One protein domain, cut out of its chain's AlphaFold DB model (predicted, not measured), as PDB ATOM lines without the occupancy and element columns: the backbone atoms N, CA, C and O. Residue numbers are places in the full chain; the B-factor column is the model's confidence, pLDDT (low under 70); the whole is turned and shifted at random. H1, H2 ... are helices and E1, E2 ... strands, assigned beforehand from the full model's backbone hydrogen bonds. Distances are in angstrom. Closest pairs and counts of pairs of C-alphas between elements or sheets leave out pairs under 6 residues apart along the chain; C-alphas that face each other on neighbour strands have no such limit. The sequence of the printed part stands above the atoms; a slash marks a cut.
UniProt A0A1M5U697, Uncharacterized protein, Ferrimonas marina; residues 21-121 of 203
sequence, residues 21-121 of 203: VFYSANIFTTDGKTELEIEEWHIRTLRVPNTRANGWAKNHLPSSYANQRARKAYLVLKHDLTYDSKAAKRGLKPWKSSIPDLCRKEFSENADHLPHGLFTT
ATOM      1  N   VAL A  21     233.100 263.495 297.730       96.06
ATOM      2  CA  VAL A  21     233.767 262.509 298.584       96.06
ATOM      3  C   VAL A  21     233.778 261.146 297.908       96.06
ATOM      4  O   VAL A  21     232.771 260.703 297.353       96.06
ATOM      5  N   PHE A  22     234.922 260.486 297.999       96.81
ATOM      6  CA  PHE A  22     235.117 259.084 297.679       96.81
ATOM      7  C   PHE A  22     235.655 258.344 298.899       96.81
ATOM      8  O   PHE A  22     236.094 258.964 299.865       96.81
ATOM      9  N   TYR A  23     235.627 257.019 298.843       97.12
ATOM     10  CA  TYR A  23     235.932 256.163 299.976       97.12
ATOM     11  C   TYR A  23     236.928 255.078 299.589       97.12
ATOM     12  O   TYR A  23     236.789 254.462 298.532       97.12
ATOM     13  N   SER A  24     237.883 254.818 300.472       96.19
ATOM     14  CA  SER A  24     238.654 253.572 300.533       96.19
ATOM     15  C   SER A  24     238.422 252.923 301.894       96.19
ATOM     16  O   SER A  24     237.872 253.541 302.806       96.19
ATOM     17  N   ALA A  25     238.768 251.649 302.015       96.12
ATOM     18  CA  ALA A  25     238.714 250.942 303.282       96.12
ATOM     19  C   ALA A  25     240.006 250.156 303.441       96.12
ATOM     20  O   ALA A  25     240.414 249.492 302.493       96.12
ATOM     21  N   ASN A  26     240.592 250.231 304.629       93.69
ATOM     22  CA  ASN A  26     241.800 249.512 304.998       93.69
ATOM     23  C   ASN A  26     241.554 248.794 306.326       93.69
ATOM     24  O   ASN A  26     240.723 249.217 307.138       93.69
ATOM     25  N   ILE A  27     242.268 247.700 306.537       93.00
ATOM     26  CA  ILE A  27     242.338 247.011 307.819       93.00
ATOM     27  C   ILE A  27     243.809 246.779 308.127       93.00
ATOM     28  O   ILE A  27     244.592 246.485 307.227       93.00
ATOM     29  N   PHE A  28     244.184 246.997 309.374       88.56
ATOM     30  CA  PHE A  28     245.545 246.790 309.835       88.56
ATOM     31  C   PHE A  28     245.512 246.318 311.280       88.56
ATOM     32  O   PHE A  28     244.578 246.613 312.030       88.56
ATOM     33  N   THR A  29     246.538 245.572 311.668       83.31
ATOM     34  CA  THR A  29     246.716 245.107 313.040       83.31
ATOM     35  C   THR A  29     247.943 245.792 313.631       83.31
ATOM     36  O   THR A  29     249.010 245.809 313.025       83.31
ATOM     37  N   THR A  30     247.786 246.418 314.794       82.12
ATOM     38  CA  THR A  30     248.864 247.100 315.524       82.12
ATOM     39  C   THR A  30     248.731 246.767 317.003       82.12
ATOM     40  O   THR A  30     247.636 246.841 317.556       82.12
ATOM     41  N   ASP A  31     249.825 246.342 317.638       83.50
ATOM     42  CA  ASP A  31     249.866 245.954 319.057       83.50
ATOM     43  C   ASP A  31     248.765 244.945 319.457       83.50
ATOM     44  O   ASP A  31     248.100 245.075 320.489       83.50
ATOM     45  N   GLY A  32     248.508 243.956 318.591       79.56
ATOM     46  CA  GLY A  32     247.478 242.929 318.796       79.56
ATOM     47  C   GLY A  32     246.031 243.420 318.647       79.56
ATOM     48  O   GLY A  32     245.094 242.657 318.895       79.56
ATOM     49  N   LYS A  33     245.817 244.676 318.237       85.19
ATOM     50  CA  LYS A  33     244.495 245.237 317.940       85.19
ATOM     51  C   LYS A  33     244.320 245.406 316.442       85.19
ATOM     52  O   LYS A  33     245.076 246.117 315.792       85.19
ATOM     53  N   THR A  34     243.278 244.780 315.914       88.44
ATOM     54  CA  THR A  34     242.875 244.946 314.520       88.44
ATOM     55  C   THR A  34     241.912 246.119 314.394       88.44
ATOM     56  O   THR A  34     240.817 246.107 314.968       88.44
ATOM     57  N   GLU A  35     242.301 247.117 313.612       91.00
ATOM     58  CA  GLU A  35     241.517 248.311 313.334       91.00
ATOM     59  C   GLU A  35     241.078 248.341 311.874       91.00
ATOM     60  O   GLU A  35     241.831 248.028 310.958       91.00
ATOM     61  N   LEU A  36     239.817 248.718 311.661       94.62
ATOM     62  CA  LEU A  36     239.233 248.874 310.336       94.62
ATOM     63  C   LEU A  36     238.867 250.338 310.119       94.62
ATOM     64  O   LEU A  36     237.963 250.866 310.775       94.62
ATOM     65  N   GLU A  37     239.510 250.951 309.134       94.19
ATOM     66  CA  GLU A  37     239.326 252.348 308.779       94.19
ATOM     67  C   GLU A  37     238.590 252.483 307.442       94.19
ATOM     68  O   GLU A  37     238.840 251.757 306.478       94.19
ATOM     69  N   ILE A  38     237.648 253.427 307.387       96.38
ATOM     70  CA  ILE A  38     237.044 253.881 306.133       96.38
ATOM     71  C   ILE A  38     237.540 255.297 305.907       96.38
ATOM     72  O   ILE A  38     237.132 256.229 306.598       96.38
ATOM     73  N   GLU A  39     238.399 255.442 304.919       96.25
ATOM     74  CA  GLU A  39     239.046 256.693 304.571       96.25
ATOM     75  C   GLU A  39     238.147 257.536 303.664       96.25
ATOM     76  O   GLU A  39     237.589 257.040 302.681       96.25
ATOM     77  N   GLU A  40     238.047 258.834 303.950       97.38
ATOM     78  CA  GLU A  40     237.348 259.794 303.094       97.38
ATOM     79  C   GLU A  40     238.339 260.574 302.226       97.38
ATOM     80  O   GLU A  40     239.164 261.339 302.726       97.38
ATOM     81  N   TRP A  41     238.201 260.473 300.908       97.25
ATOM     82  CA  TRP A  41     238.985 261.226 299.932       97.25
ATOM     83  C   TRP A  41     238.141 262.337 299.318       97.25
ATOM     84  O   TRP A  41     237.172 262.080 298.606       97.25
ATOM     85  N   HIS A  42     238.517 263.589 299.568       97.00
ATOM     86  CA  HIS A  42     237.759 264.764 299.136       97.00
ATOM     87  C   HIS A  42     238.386 265.383 297.892       97.00
ATOM     88  O   HIS A  42     239.580 265.689 297.893       97.00
ATOM     89  N   ILE A  43     237.592 265.642 296.847       95.31
ATOM     90  CA  ILE A  43     238.046 266.447 295.706       95.31
ATOM     91  C   ILE A  43     238.282 267.873 296.196       95.31
ATOM     92  O   ILE A  43     237.346 268.652 296.379       95.31
ATOM     93  N   ARG A  44     239.545 268.258 296.360       91.81
ATOM     94  CA  ARG A  44     239.905 269.620 296.762       91.81
ATOM     95  C   ARG A  44     239.926 270.568 295.572       91.81
ATOM     96  O   ARG A  44     239.739 271.776 295.715       91.81
ATOM     97  N   THR A  45     240.257 270.056 294.394       90.75
ATOM     98  CA  THR A  45     240.483 270.888 293.214       90.75
ATOM     99  C   THR A  45     240.225 270.085 291.943       90.75
ATOM    100  O   THR A  45     240.682 268.955 291.817       90.75
ATOM    101  N   LEU A  46     239.531 270.699 290.983       89.44
ATOM    102  CA  LEU A  46     239.431 270.242 289.599       89.44
ATOM    103  C   LEU A  46     240.203 271.231 288.728       89.44
ATOM    104  O   LEU A  46     239.906 272.425 288.749       89.44
ATOM    105  N   ARG A  47     241.219 270.771 287.996       85.06
ATOM    106  CA  ARG A  47     242.012 271.638 287.106       85.06
ATOM    107  C   ARG A  47     242.297 270.934 285.797       85.06
ATOM    108  O   ARG A  47     242.691 269.773 285.794       85.06
ATOM    109  N   VAL A  48     242.186 271.667 284.694       78.25
ATOM    110  CA  VAL A  48     242.850 271.270 283.450       78.25
ATOM    111  C   VAL A  48     244.358 271.300 283.722       78.25
ATOM    112  O   VAL A  48     244.841 272.304 284.260       78.25
ATOM    113  N   PRO A  49     245.112 270.227 283.426       67.50
ATOM    114  CA  PRO A  49     246.565 270.242 283.547       67.50
ATOM    115  C   PRO A  49     247.142 271.446 282.795       67.50
ATOM    116  O   PRO A  49     247.011 271.563 281.576       67.50
ATOM    117  N   ASN A  50     247.734 272.378 283.544       59.62
ATOM    118  CA  ASN A  50     248.269 273.613 282.989       59.62
ATOM    119  C   ASN A  50     249.526 273.299 282.170       59.62
ATOM    120  O   ASN A  50     250.496 272.761 282.696       59.62
ATOM    121  N   THR A  51     249.554 273.736 280.913       50.09
ATOM    122  CA  THR A  51     250.717 273.776 280.005       50.09
ATOM    123  C   THR A  51     251.777 274.796 280.449       50.09
ATOM    124  O   THR A  51     252.359 275.502 279.636       50.09
ATOM    125  N   ARG A  52     252.028 274.939 281.753       46.56
ATOM    126  CA  ARG A  52     253.024 275.886 282.284       46.56
ATOM    127  C   ARG A  52     254.443 275.309 282.355       46.56
ATOM    128  O   ARG A  52     255.266 275.886 283.050       46.56
ATOM    129  N   ALA A  53     254.740 274.217 281.650       46.25
ATOM    130  CA  ALA A  53     256.098 273.672 281.622       46.25
ATOM    131  C   ALA A  53     256.980 274.292 280.526       46.25
ATOM    132  O   ALA A  53     258.117 274.618 280.817       46.25
ATOM    133  N   ASN A  54     256.481 274.562 279.312       42.38
ATOM    134  CA  ASN A  54     257.339 275.068 278.234       42.38
ATOM    135  C   ASN A  54     256.669 276.268 277.553       42.38
ATOM    136  O   ASN A  54     255.612 276.113 276.939       42.38
ATOM    137  N   GLY A  55     257.283 277.455 277.623       49.41
ATOM    138  CA  GLY A  55     256.809 278.678 276.950       49.41
ATOM    139  C   GLY A  55     256.537 278.506 275.447       49.41
ATOM    140  O   GLY A  55     255.725 279.231 274.884       49.41
ATOM    141  N   TRP A  56     257.117 277.476 274.829       51.03
ATOM    142  CA  TRP A  56     256.878 277.060 273.447       51.03
ATOM    143  C   TRP A  56     255.437 276.595 273.160       51.03
ATOM    144  O   TRP A  56     254.860 276.939 272.134       51.03
ATOM    145  N   ALA A  57     254.796 275.859 274.073       49.88
ATOM    146  CA  ALA A  57     253.466 275.285 273.826       49.88
ATOM    147  C   ALA A  57     252.326 276.319 273.889       49.88
ATOM    148  O   ALA A  57     251.210 276.042 273.452       49.88
ATOM    149  N   LYS A  58     252.591 277.508 274.443       49.66
ATOM    150  CA  LYS A  58     251.601 278.579 274.622       49.66
ATOM    151  C   LYS A  58     251.292 279.335 273.324       49.66
ATOM    152  O   LYS A  58     250.199 279.875 273.207       49.66
ATOM    153  N   ASN A  59     252.227 279.329 272.371       54.06
ATOM    154  CA  ASN A  59     252.140 280.097 271.126       54.06
ATOM    155  C   ASN A  59     251.849 279.233 269.885       54.06
ATOM    156  O   ASN A  59     251.607 279.781 268.815       54.06
ATOM    157  N   HIS A  60     251.861 277.899 270.015       55.03
ATOM    158  CA  HIS A  60     251.779 276.982 268.867       55.03
ATOM    159  C   HIS A  60     250.658 275.936 268.941       55.03
ATOM    160  O   HIS A  60     250.458 275.212 267.968       55.03
ATOM    161  N   LEU A  61     249.902 275.841 270.043       55.00
ATOM    162  CA  LEU A  61     248.715 274.982 270.089       55.00
ATOM    163  C   LEU A  61     247.429 275.798 269.883       55.00
ATOM    164  O   LEU A  61     247.177 276.728 270.652       55.00
ATOM    165  N   PRO A  62     246.583 275.431 268.903       56.59
ATOM    166  CA  PRO A  62     245.262 276.023 268.739       56.59
ATOM    167  C   PRO A  62     244.441 275.914 270.031       56.59
ATOM    168  O   PRO A  62     244.428 274.868 270.680       56.59
ATOM    169  N   SER A  63     243.707 276.973 270.384       54.50
ATOM    170  CA  SER A  63     242.806 277.024 271.553       54.50
ATOM    171  C   SER A  63     241.837 275.823 271.630       54.50
ATOM    172  O   SER A  63     241.511 275.337 272.714       54.50
ATOM    173  N   SER A  64     241.460 275.255 270.478       52.69
ATOM    174  CA  SER A  64     240.646 274.037 270.372       52.69
ATOM    175  C   SER A  64     241.276 272.798 271.028       52.69
ATOM    176  O   SER A  64     240.544 271.985 271.585       52.69
ATOM    177  N   TYR A  65     242.608 272.676 271.059       50.88
ATOM    178  CA  TYR A  65     243.315 271.577 271.734       50.88
ATOM    179  C   TYR A  65     243.385 271.751 273.258       50.88
ATOM    180  O   TYR A  65     243.447 270.766 273.995       50.88
ATOM    181  N   ALA A  66     243.363 272.990 273.759       48.88
ATOM    182  CA  ALA A  66     243.336 273.257 275.199       48.88
ATOM    183  C   ALA A  66     241.978 272.884 275.822       48.88
ATOM    184  O   ALA A  66     241.940 272.379 276.944       48.88
ATOM    185  N   ASN A  67     240.887 273.048 275.065       47.84
ATOM    186  CA  ASN A  67     239.525 272.691 275.478       47.84
ATOM    187  C   ASN A  67     239.228 271.180 275.429       47.84
ATOM    188  O   ASN A  67     238.226 270.743 275.987       47.84
ATOM    189  N   GLN A  68     240.095 270.372 274.810       52.28
ATOM    190  CA  GLN A  68     239.961 268.908 274.750       52.28
ATOM    191  C   GLN A  68     240.691 268.174 275.886       52.28
ATOM    192  O   GLN A  68     240.600 266.951 275.997       52.28
ATOM    193  N   ARG A  69     241.436 268.882 276.745       61.84
ATOM    194  CA  ARG A  69     242.171 268.239 277.841       61.84
ATOM    195  C   ARG A  69     241.251 267.952 279.019       61.84
ATOM    196  O   ARG A  69     240.709 268.867 279.634       61.84
ATOM    197  N   ALA A  70     241.142 266.670 279.359       70.31
ATOM    198  CA  ALA A  70     240.415 266.205 280.532       70.31
ATOM    199  C   ALA A  70     240.886 266.940 281.797       70.31
ATOM    200  O   ALA A  70     242.092 267.081 282.040       70.31
ATOM    201  N   ARG A  71     239.942 267.404 282.621       85.25
ATOM    202  CA  ARG A  71     240.278 267.950 283.939       85.25
ATOM    203  C   ARG A  71     240.816 266.820 284.813       85.25
ATOM    204  O   ARG A  71     240.314 265.700 284.779       85.25
ATOM    205  N   LYS A  72     241.827 267.121 285.623       89.81
ATOM    206  CA  LYS A  72     242.274 266.250 286.708       89.81
ATOM    207  C   LYS A  72     241.543 266.613 287.992       89.81
ATOM    208  O   LYS A  72     241.460 267.794 288.352       89.81
ATOM    209  N   ALA A  73     241.044 265.594 288.678       92.06
ATOM    210  CA  ALA A  73     240.552 265.677 290.040       92.06
ATOM    211  C   ALA A  73     241.704 265.425 291.007       92.06
ATOM    212  O   ALA A  73     242.352 264.387 290.932       92.06
ATOM    213  N   TYR A  74     241.942 266.374 291.909       93.94
ATOM    214  CA  TYR A  74     242.940 266.275 292.969       93.94
ATOM    215  C   TYR A  74     242.225 265.988 294.281       93.94
ATOM    216  O   TYR A  74     241.435 266.808 294.765       93.94
ATOM    217  N   LEU A  75     242.511 264.821 294.840       95.50
ATOM    218  CA  LEU A  75     241.932 264.318 296.067       95.50
ATOM    219  C   LEU A  75     242.895 264.512 297.223       95.50
ATOM    220  O   LEU A  75     244.109 264.365 297.077       95.50
ATOM    221  N   VAL A  76     242.313 264.799 298.379       96.44
ATOM    222  CA  VAL A  76     243.017 264.853 299.653       96.44
ATOM    223  C   VAL A  76     242.315 263.918 300.624       96.44
ATOM    224  O   VAL A  76     241.097 264.005 300.796       96.44
ATOM    225  N   LEU A  77     243.086 263.025 301.240       96.38
ATOM    226  CA  LEU A  77     242.611 262.180 302.329       96.38
ATOM    227  C   LEU A  77     242.241 263.065 303.518       96.38
ATOM    228  O   LEU A  77     243.034 263.919 303.910       96.38
ATOM    229  N   LYS A  78     241.063 262.871 304.100       95.44
ATOM    230  CA  LYS A  78     240.652 263.496 305.357       95.44
ATOM    231  C   LYS A  78     241.184 262.660 306.519       95.44
ATOM    232  O   LYS A  78     240.623 261.623 306.841       95.44
ATOM    233  N   HIS A  79     242.258 263.136 307.128       93.12
ATOM    234  CA  HIS A  79     242.973 262.475 308.215       93.12
ATOM    235  C   HIS A  79     243.513 263.547 309.173       93.12
ATOM    236  O   HIS A  79     243.604 264.714 308.791       93.12
ATOM    237  N   ASP A  80     243.935 263.192 310.384       90.06
ATOM    238  CA  ASP A  80     244.450 264.162 311.369       90.06
ATOM    239  C   ASP A  80     245.681 264.942 310.869       90.06
ATOM    240  O   ASP A  80     245.961 266.078 311.274       90.06
ATOM    241  N   LEU A  81     246.408 264.366 309.908       91.38
ATOM    242  CA  LEU A  81     247.527 265.022 309.233       91.38
ATOM    243  C   LEU A  81     247.091 266.134 308.274       91.38
ATOM    244  O   LEU A  81     247.878 267.044 308.029       91.38
ATOM    245  N   THR A  82     245.859 266.117 307.775       94.12
ATOM    246  CA  THR A  82     245.380 266.990 306.690       94.12
ATOM    247  C   THR A  82     244.155 267.821 307.058       94.12
ATOM    248  O   THR A  82     243.920 268.858 306.430       94.12
ATOM    249  N   TYR A  83     243.397 267.402 308.072       94.25
ATOM    250  CA  TYR A  83     242.107 267.960 308.453       94.25
ATOM    251  C   TYR A  83     242.019 268.177 309.966       94.25
ATOM    252  O   TYR A  83     242.156 267.248 310.753       94.25
ATOM    253  N   ASP A  84     241.737 269.410 310.377       94.38
ATOM    254  CA  ASP A  84     241.474 269.775 311.765       94.38
ATOM    255  C   ASP A  84     239.960 269.837 312.019       94.38
ATOM    256  O   ASP A  84     239.257 270.784 311.646       94.38
ATOM    257  N   SER A  85     239.454 268.806 312.697       91.69
ATOM    258  CA  SER A  85     238.042 268.706 313.072       91.69
ATOM    259  C   SER A  85     237.608 269.767 314.090       91.69
ATOM    260  O   SER A  85     236.441 270.171 314.093       91.69
ATOM    261  N   LYS A  86     238.518 270.266 314.936       92.12
ATOM    262  CA  LYS A  86     238.227 271.335 315.903       92.12
ATOM    263  C   LYS A  86     238.100 272.674 315.185       92.12
ATOM    264  O   LYS A  86     237.171 273.426 315.481       92.12
ATOM    265  N   ALA A  87     238.975 272.946 314.216       91.44
ATOM    266  CA  ALA A  87     238.857 274.117 313.352       91.44
ATOM    267  C   ALA A  87     237.534 274.103 312.569       91.44
ATOM    268  O   ALA A  87     236.833 275.116 312.559       91.44
ATOM    269  N   ALA A  88     237.138 272.946 312.021       90.56
ATOM    270  CA  ALA A  88     235.857 272.789 311.325       90.56
ATOM    271  C   ALA A  88     234.662 273.173 312.213       90.56
ATOM    272  O   ALA A  88     233.804 273.951 311.802       90.56
ATOM    273  N   LYS A  89     234.632 272.677 313.459       92.44
ATOM    274  CA  LYS A  89     233.564 272.976 314.433       92.44
ATOM    275  C   LYS A  89     233.485 274.456 314.809       92.44
ATOM    276  O   LYS A  89     232.418 274.927 315.180       92.44
ATOM    277  N   ARG A  90     234.600 275.181 314.718       93.69
ATOM    278  CA  ARG A  90     234.683 276.626 314.984       93.69
ATOM    279  C   ARG A  90     234.414 277.482 313.739       93.69
ATOM    280  O   ARG A  90     234.560 278.696 313.814       93.69
ATOM    281  N   GLY A  91     234.073 276.875 312.599       91.25
ATOM    282  CA  GLY A  91     233.869 277.586 311.331       91.25
ATOM    283  C   GLY A  91     235.160 278.106 310.684       91.25
ATOM    284  O   GLY A  91     235.102 278.923 309.768       91.25
ATOM    285  N   LEU A  92     236.329 277.651 311.145       92.56
ATOM    286  CA  LEU A  92     237.626 277.999 310.564       92.56
ATOM    287  C   LEU A  92     237.971 277.053 309.410       92.56
ATOM    288  O   LEU A  92     237.374 275.990 309.261       92.56
ATOM    289  N   LYS A  93     238.976 277.422 308.606       91.06
ATOM    290  CA  LYS A  93     239.482 276.586 307.509       91.06
ATOM    291  C   LYS A  93     240.072 275.283 308.076       91.06
ATOM    292  O   LYS A  93     241.148 275.334 308.666       91.06
ATOM    293  N   PRO A  94     239.422 274.121 307.875       92.56
ATOM    294  CA  PRO A  94     239.832 272.892 308.551       92.56
ATOM    295  C   PRO A  94     240.957 272.160 307.818       92.56
ATOM    296  O   PRO A  94     241.704 271.397 308.412       92.56
ATOM    297  N   TRP A  95     241.099 272.393 306.515       93.31
ATOM    298  CA  TRP A  95     242.154 271.787 305.714       93.31
ATOM    299  C   TRP A  95     243.485 272.491 305.944       93.31
ATOM    300  O   TRP A  95     243.591 273.705 305.723       93.31
ATOM    301  N   LYS A  96     244.514 271.716 306.294       92.06
ATOM    302  CA  LYS A  96     245.879 272.229 306.431       92.06
ATOM    303  C   LYS A  96     246.409 272.753 305.090       92.06
ATOM    304  O   LYS A  96     245.951 272.376 304.007       92.06
ATOM    305  N   SER A  97     247.349 273.695 305.156       89.00
ATOM    306  CA  SER A  97     247.948 274.329 303.973       89.00
ATOM    307  C   SER A  97     248.886 273.378 303.228       89.00
ATOM    308  O   SER A  97     248.793 273.280 302.003       89.00
ATOM    309  N   SER A  98     249.741 272.674 303.973       91.06
ATOM    310  CA  SER A  98     250.658 271.653 303.474       91.06
ATOM    311  C   SER A  98     250.037 270.270 303.647       91.06
ATOM    312  O   SER A  98     249.661 269.895 304.757       91.06
ATOM    313  N   ILE A  99     249.896 269.536 302.543       93.00
ATOM    314  CA  ILE A  99     249.324 268.189 302.521       93.00
ATOM    315  C   ILE A  99     250.438 267.216 302.106       93.00
ATOM    316  O   ILE A  99     250.986 267.382 301.012       93.00
ATOM    317  N   PRO A 100     250.773 266.201 302.922       93.62
ATOM    318  CA  PRO A 100     251.762 265.182 302.562       93.62
ATOM    319  C   PRO A 100     251.422 264.469 301.245       93.62
ATOM    320  O   PRO A 100     250.247 264.350 300.898       93.62
ATOM    321  N   ASP A 101     252.428 263.997 300.499       92.81
ATOM    322  CA  ASP A 101     252.205 263.269 299.234       92.81
ATOM    323  C   ASP A 101     251.373 261.997 299.438       92.81
ATOM    324  O   ASP A 101     250.447 261.751 298.672       92.81
ATOM    325  N   LEU A 102     251.601 261.266 300.535       91.81
ATOM    326  CA  LEU A 102     250.834 260.063 300.891       91.81
ATOM    327  C   LEU A 102     249.329 260.326 301.102       91.81
ATOM    328  O   LEU A 102     248.511 259.422 300.967       91.81
ATOM    329  N   CYS A 103     248.941 261.574 301.382       94.25
ATOM    330  CA  CYS A 103     247.547 261.986 301.547       94.25
ATOM    331  C   CYS A 103     246.962 262.637 300.282       94.25
ATOM    332  O   CYS A 103     245.912 263.281 300.359       94.25
ATOM    333  N   ARG A 104     247.639 262.530 299.131       94.12
ATOM    334  CA  ARG A 104     247.214 263.098 297.847       94.12
ATOM    335  C   ARG A 104     247.014 261.997 296.812       94.12
ATOM    336  O   ARG A 104     247.831 261.097 296.677       94.12
ATOM    337  N   LYS A 105     245.936 262.102 296.038       93.50
ATOM    338  CA  LYS A 105     245.691 261.275 294.846       93.50
ATOM    339  C   LYS A 105     245.187 262.158 293.715       93.50
ATOM    340  O   LYS A 105     244.598 263.210 293.963       93.50
ATOM    341  N   GLU A 106     245.384 261.734 292.475       92.38
ATOM    342  CA  GLU A 106     244.779 262.396 291.324       92.38
ATOM    343  C   GLU A 106     244.270 261.391 290.297       92.38
ATOM    344  O   GLU A 106     244.809 260.294 290.167       92.38
ATOM    345  N   PHE A 107     243.222 261.764 289.567       91.19
ATOM    346  CA  PHE A 107     242.748 260.996 288.418       91.19
ATOM    347  C   PHE A 107     242.107 261.894 287.361       91.19
ATOM    348  O   PHE A 107     241.740 263.041 287.626       91.19
ATOM    349  N   SER A 108     242.012 261.377 286.137       88.50
ATOM    350  CA  SER A 108     241.387 262.073 285.009       88.50
ATOM    351  C   SER A 108     239.867 261.976 285.095       88.50
ATOM    352  O   SER A 108     239.337 260.881 285.251       88.50
ATOM    353  N   GLU A 109     239.155 263.089 284.932       85.38
ATOM    354  CA  GLU A 109     237.684 263.100 284.890       85.38
ATOM    355  C   GLU A 109     237.120 262.259 283.733       85.38
ATOM    356  O   GLU A 109     236.031 261.713 283.857       85.38
ATOM    357  N   ASN A 110     237.886 262.096 282.648       83.50
ATOM    358  CA  ASN A 110     237.500 261.276 281.496       83.50
ATOM    359  C   ASN A 110     237.920 259.802 281.637       83.50
ATOM    360  O   ASN A 110     237.839 259.061 280.662       83.50
ATOM    361  N   ALA A 111     238.448 259.380 282.789       84.88
ATOM    362  CA  ALA A 111     238.718 257.965 283.010       84.88
ATOM    363  C   ALA A 111     237.396 257.193 283.114       84.88
ATOM    364  O   ALA A 111     236.447 257.669 283.731       84.88
ATOM    365  N   ASP A 112     237.349 255.980 282.564       86.06
ATOM    366  CA  ASP A 112     236.152 255.133 282.658       86.06
ATOM    367  C   ASP A 112     235.879 254.703 284.108       86.06
ATOM    368  O   ASP A 112     234.730 254.569 284.540       86.06
ATOM    369  N   HIS A 113     236.949 254.533 284.889       88.94
ATOM    370  CA  HIS A 113     236.897 254.063 286.265       88.94
ATOM    371  C   HIS A 113     237.752 254.904 287.215       88.94
ATOM    372  O   HIS A 113     238.775 255.475 286.831       88.94
ATOM    373  N   LEU A 114     237.326 254.958 288.477       89.56
ATOM    374  CA  LEU A 114     238.102 255.540 289.566       89.56
ATOM    375  C   LEU A 114     239.430 254.782 289.755       89.56
ATOM    376  O   LEU A 114     239.543 253.618 289.358       89.56
ATOM    377  N   PRO A 115     240.436 255.410 290.390       90.38
ATOM    378  CA  PRO A 115     241.638 254.711 290.819       90.38
ATOM    379  C   PRO A 115     241.327 253.444 291.617       90.38
ATOM    380  O   PRO A 115     240.315 253.358 292.317       90.38
ATOM    381  N   HIS A 116     242.235 252.476 291.532       88.44
ATOM    382  CA  HIS A 116     242.151 251.244 292.304       88.44
ATOM    383  C   HIS A 116     241.947 251.529 293.800       88.44
ATOM    384  O   HIS A 116     242.592 252.418 294.360       88.44
ATOM    385  N   GLY A 117     241.043 250.782 294.436       88.75
ATOM    386  CA  GLY A 117     240.723 250.943 295.856       88.75
ATOM    387  C   GLY A 117     239.859 252.165 296.193       88.75
ATOM    388  O   GLY A 117     239.601 252.401 297.369       88.75
ATOM    389  N   LEU A 118     239.396 252.939 295.200       93.88
ATOM    390  CA  LEU A 118     238.550 254.113 295.410       93.88
ATOM    391  C   LEU A 118     237.107 253.876 294.934       93.88
ATOM    392  O   LEU A 118     236.852 253.444 293.808       93.88
ATOM    393  N   PHE A 119     236.148 254.210 295.794       95.06
ATOM    394  CA  PHE A 119     234.728 253.924 295.597       95.06
ATOM    395  C   PHE A 119     233.860 255.144 295.887       95.06
ATOM    396  O   PHE A 119     234.253 256.062 296.603       95.06
ATOM    397  N   THR A 120     232.643 255.164 295.348       94.00
ATOM    398  CA  THR A 120     231.700 256.270 295.582       94.00
ATOM    399  C   THR A 120     230.919 256.116 296.885       94.00
ATOM    400  O   THR A 120     230.303 257.076 297.343       94.00
ATOM    401  N   THR A 121     230.956 254.934 297.512       94.12
ATOM    402  CA  THR A 121     230.274 254.667 298.784       94.12
ATOM    403  C   THR A 121     231.148 253.873 299.765       94.12
ATOM    404  O   THR A 121     231.921 253.013 299.331       94.12
TER     405      THR A 121
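AT A GLANCE: This is residues 21 to 121 of the 203 residues of an uncharacterized protein of Ferrimonas marina (UniProt A0A1M5U697). A four-stranded antiparallel sheet, curled like part of a barrel, makes the middle of an elongated domain, and the tip of its long hairpin E1 and E2, residues 29 to 34, sticks out at one end. At the other end the link between E2 and E3 reaches far out with the tiny helices H1 and H2, while residues 79 to 103, with the short helix H3, make a loop to one side between E3 and E4. The printed part has 101 residues, with four named strands and three named helices in the order E1 E2 H1 H2 E3 H3 E4, and the sheet's order is E1 E2 E3 E4. The class is mixed, helices and strands, with 50 of the 101 residues, under half, in named elements. The whole is loose, with a radius of gyration of the C-alphas of 17.9 A and spans of 60 by 33 by 22 A.

IN THESE COORDINATES: The longest strand, E2, has residues 33 to 47 and measures 40.7 A from first to last C-alpha. E1 is residues 21 to 30, 27.4 A long, beginning at C-alpha 21 (233.767, 262.509, 298.584). E3 is residues 72 to 78, 18.9 A, and E4 is residues 104 to 108, 14.1 A, ending at C-alpha 108 (241.387, 262.073, 285.009). H1, residues 57 to 60, H2, residues 63 to 66, and H3, residues 85 to 89, are short; H1 begins at C-alpha 57 (253.466, 275.285, 273.826).

HOW THE PARTS SIT: The sheet is strongly twisted, with edge strands E1 and E4. E1 and E2 form a hairpin, antiparallel at 151 degrees; C-alphas 29 and 34 face each other at 4.1 A, and N 22 and O 41 are within hydrogen-bond range at 2.8 A. E2 and E3 are antiparallel at 144 degrees, with C-alphas 43 and 75 facing each other at 4.4 A and N 72 and O 47 at 2.8 A. E3 and E4 are antiparallel at 151 degrees, with C-alphas 74 and 106 facing each other at 4.6 A and N 73 and O 107 at 2.8 A. H1, H2 and H3 are not on the sheet, and H1 and H2 are apart. In H3 the O i to N i+4 pair is within range; H1 and H2 are too short for one, and their single O i to N i+3 pair is within range in H2 but not in H1.

THE WHOLE: The C-alphas of Gly 32 and Asn 59, the two farthest apart, are 60.6 A from each other. The printed part has no cut. The link from H3 to E4, 14 residues, is long. Residues 109 to 121 hold no named element. Mean pLDDT of the printed part is 83.2; residues 49 to 69 are under 70.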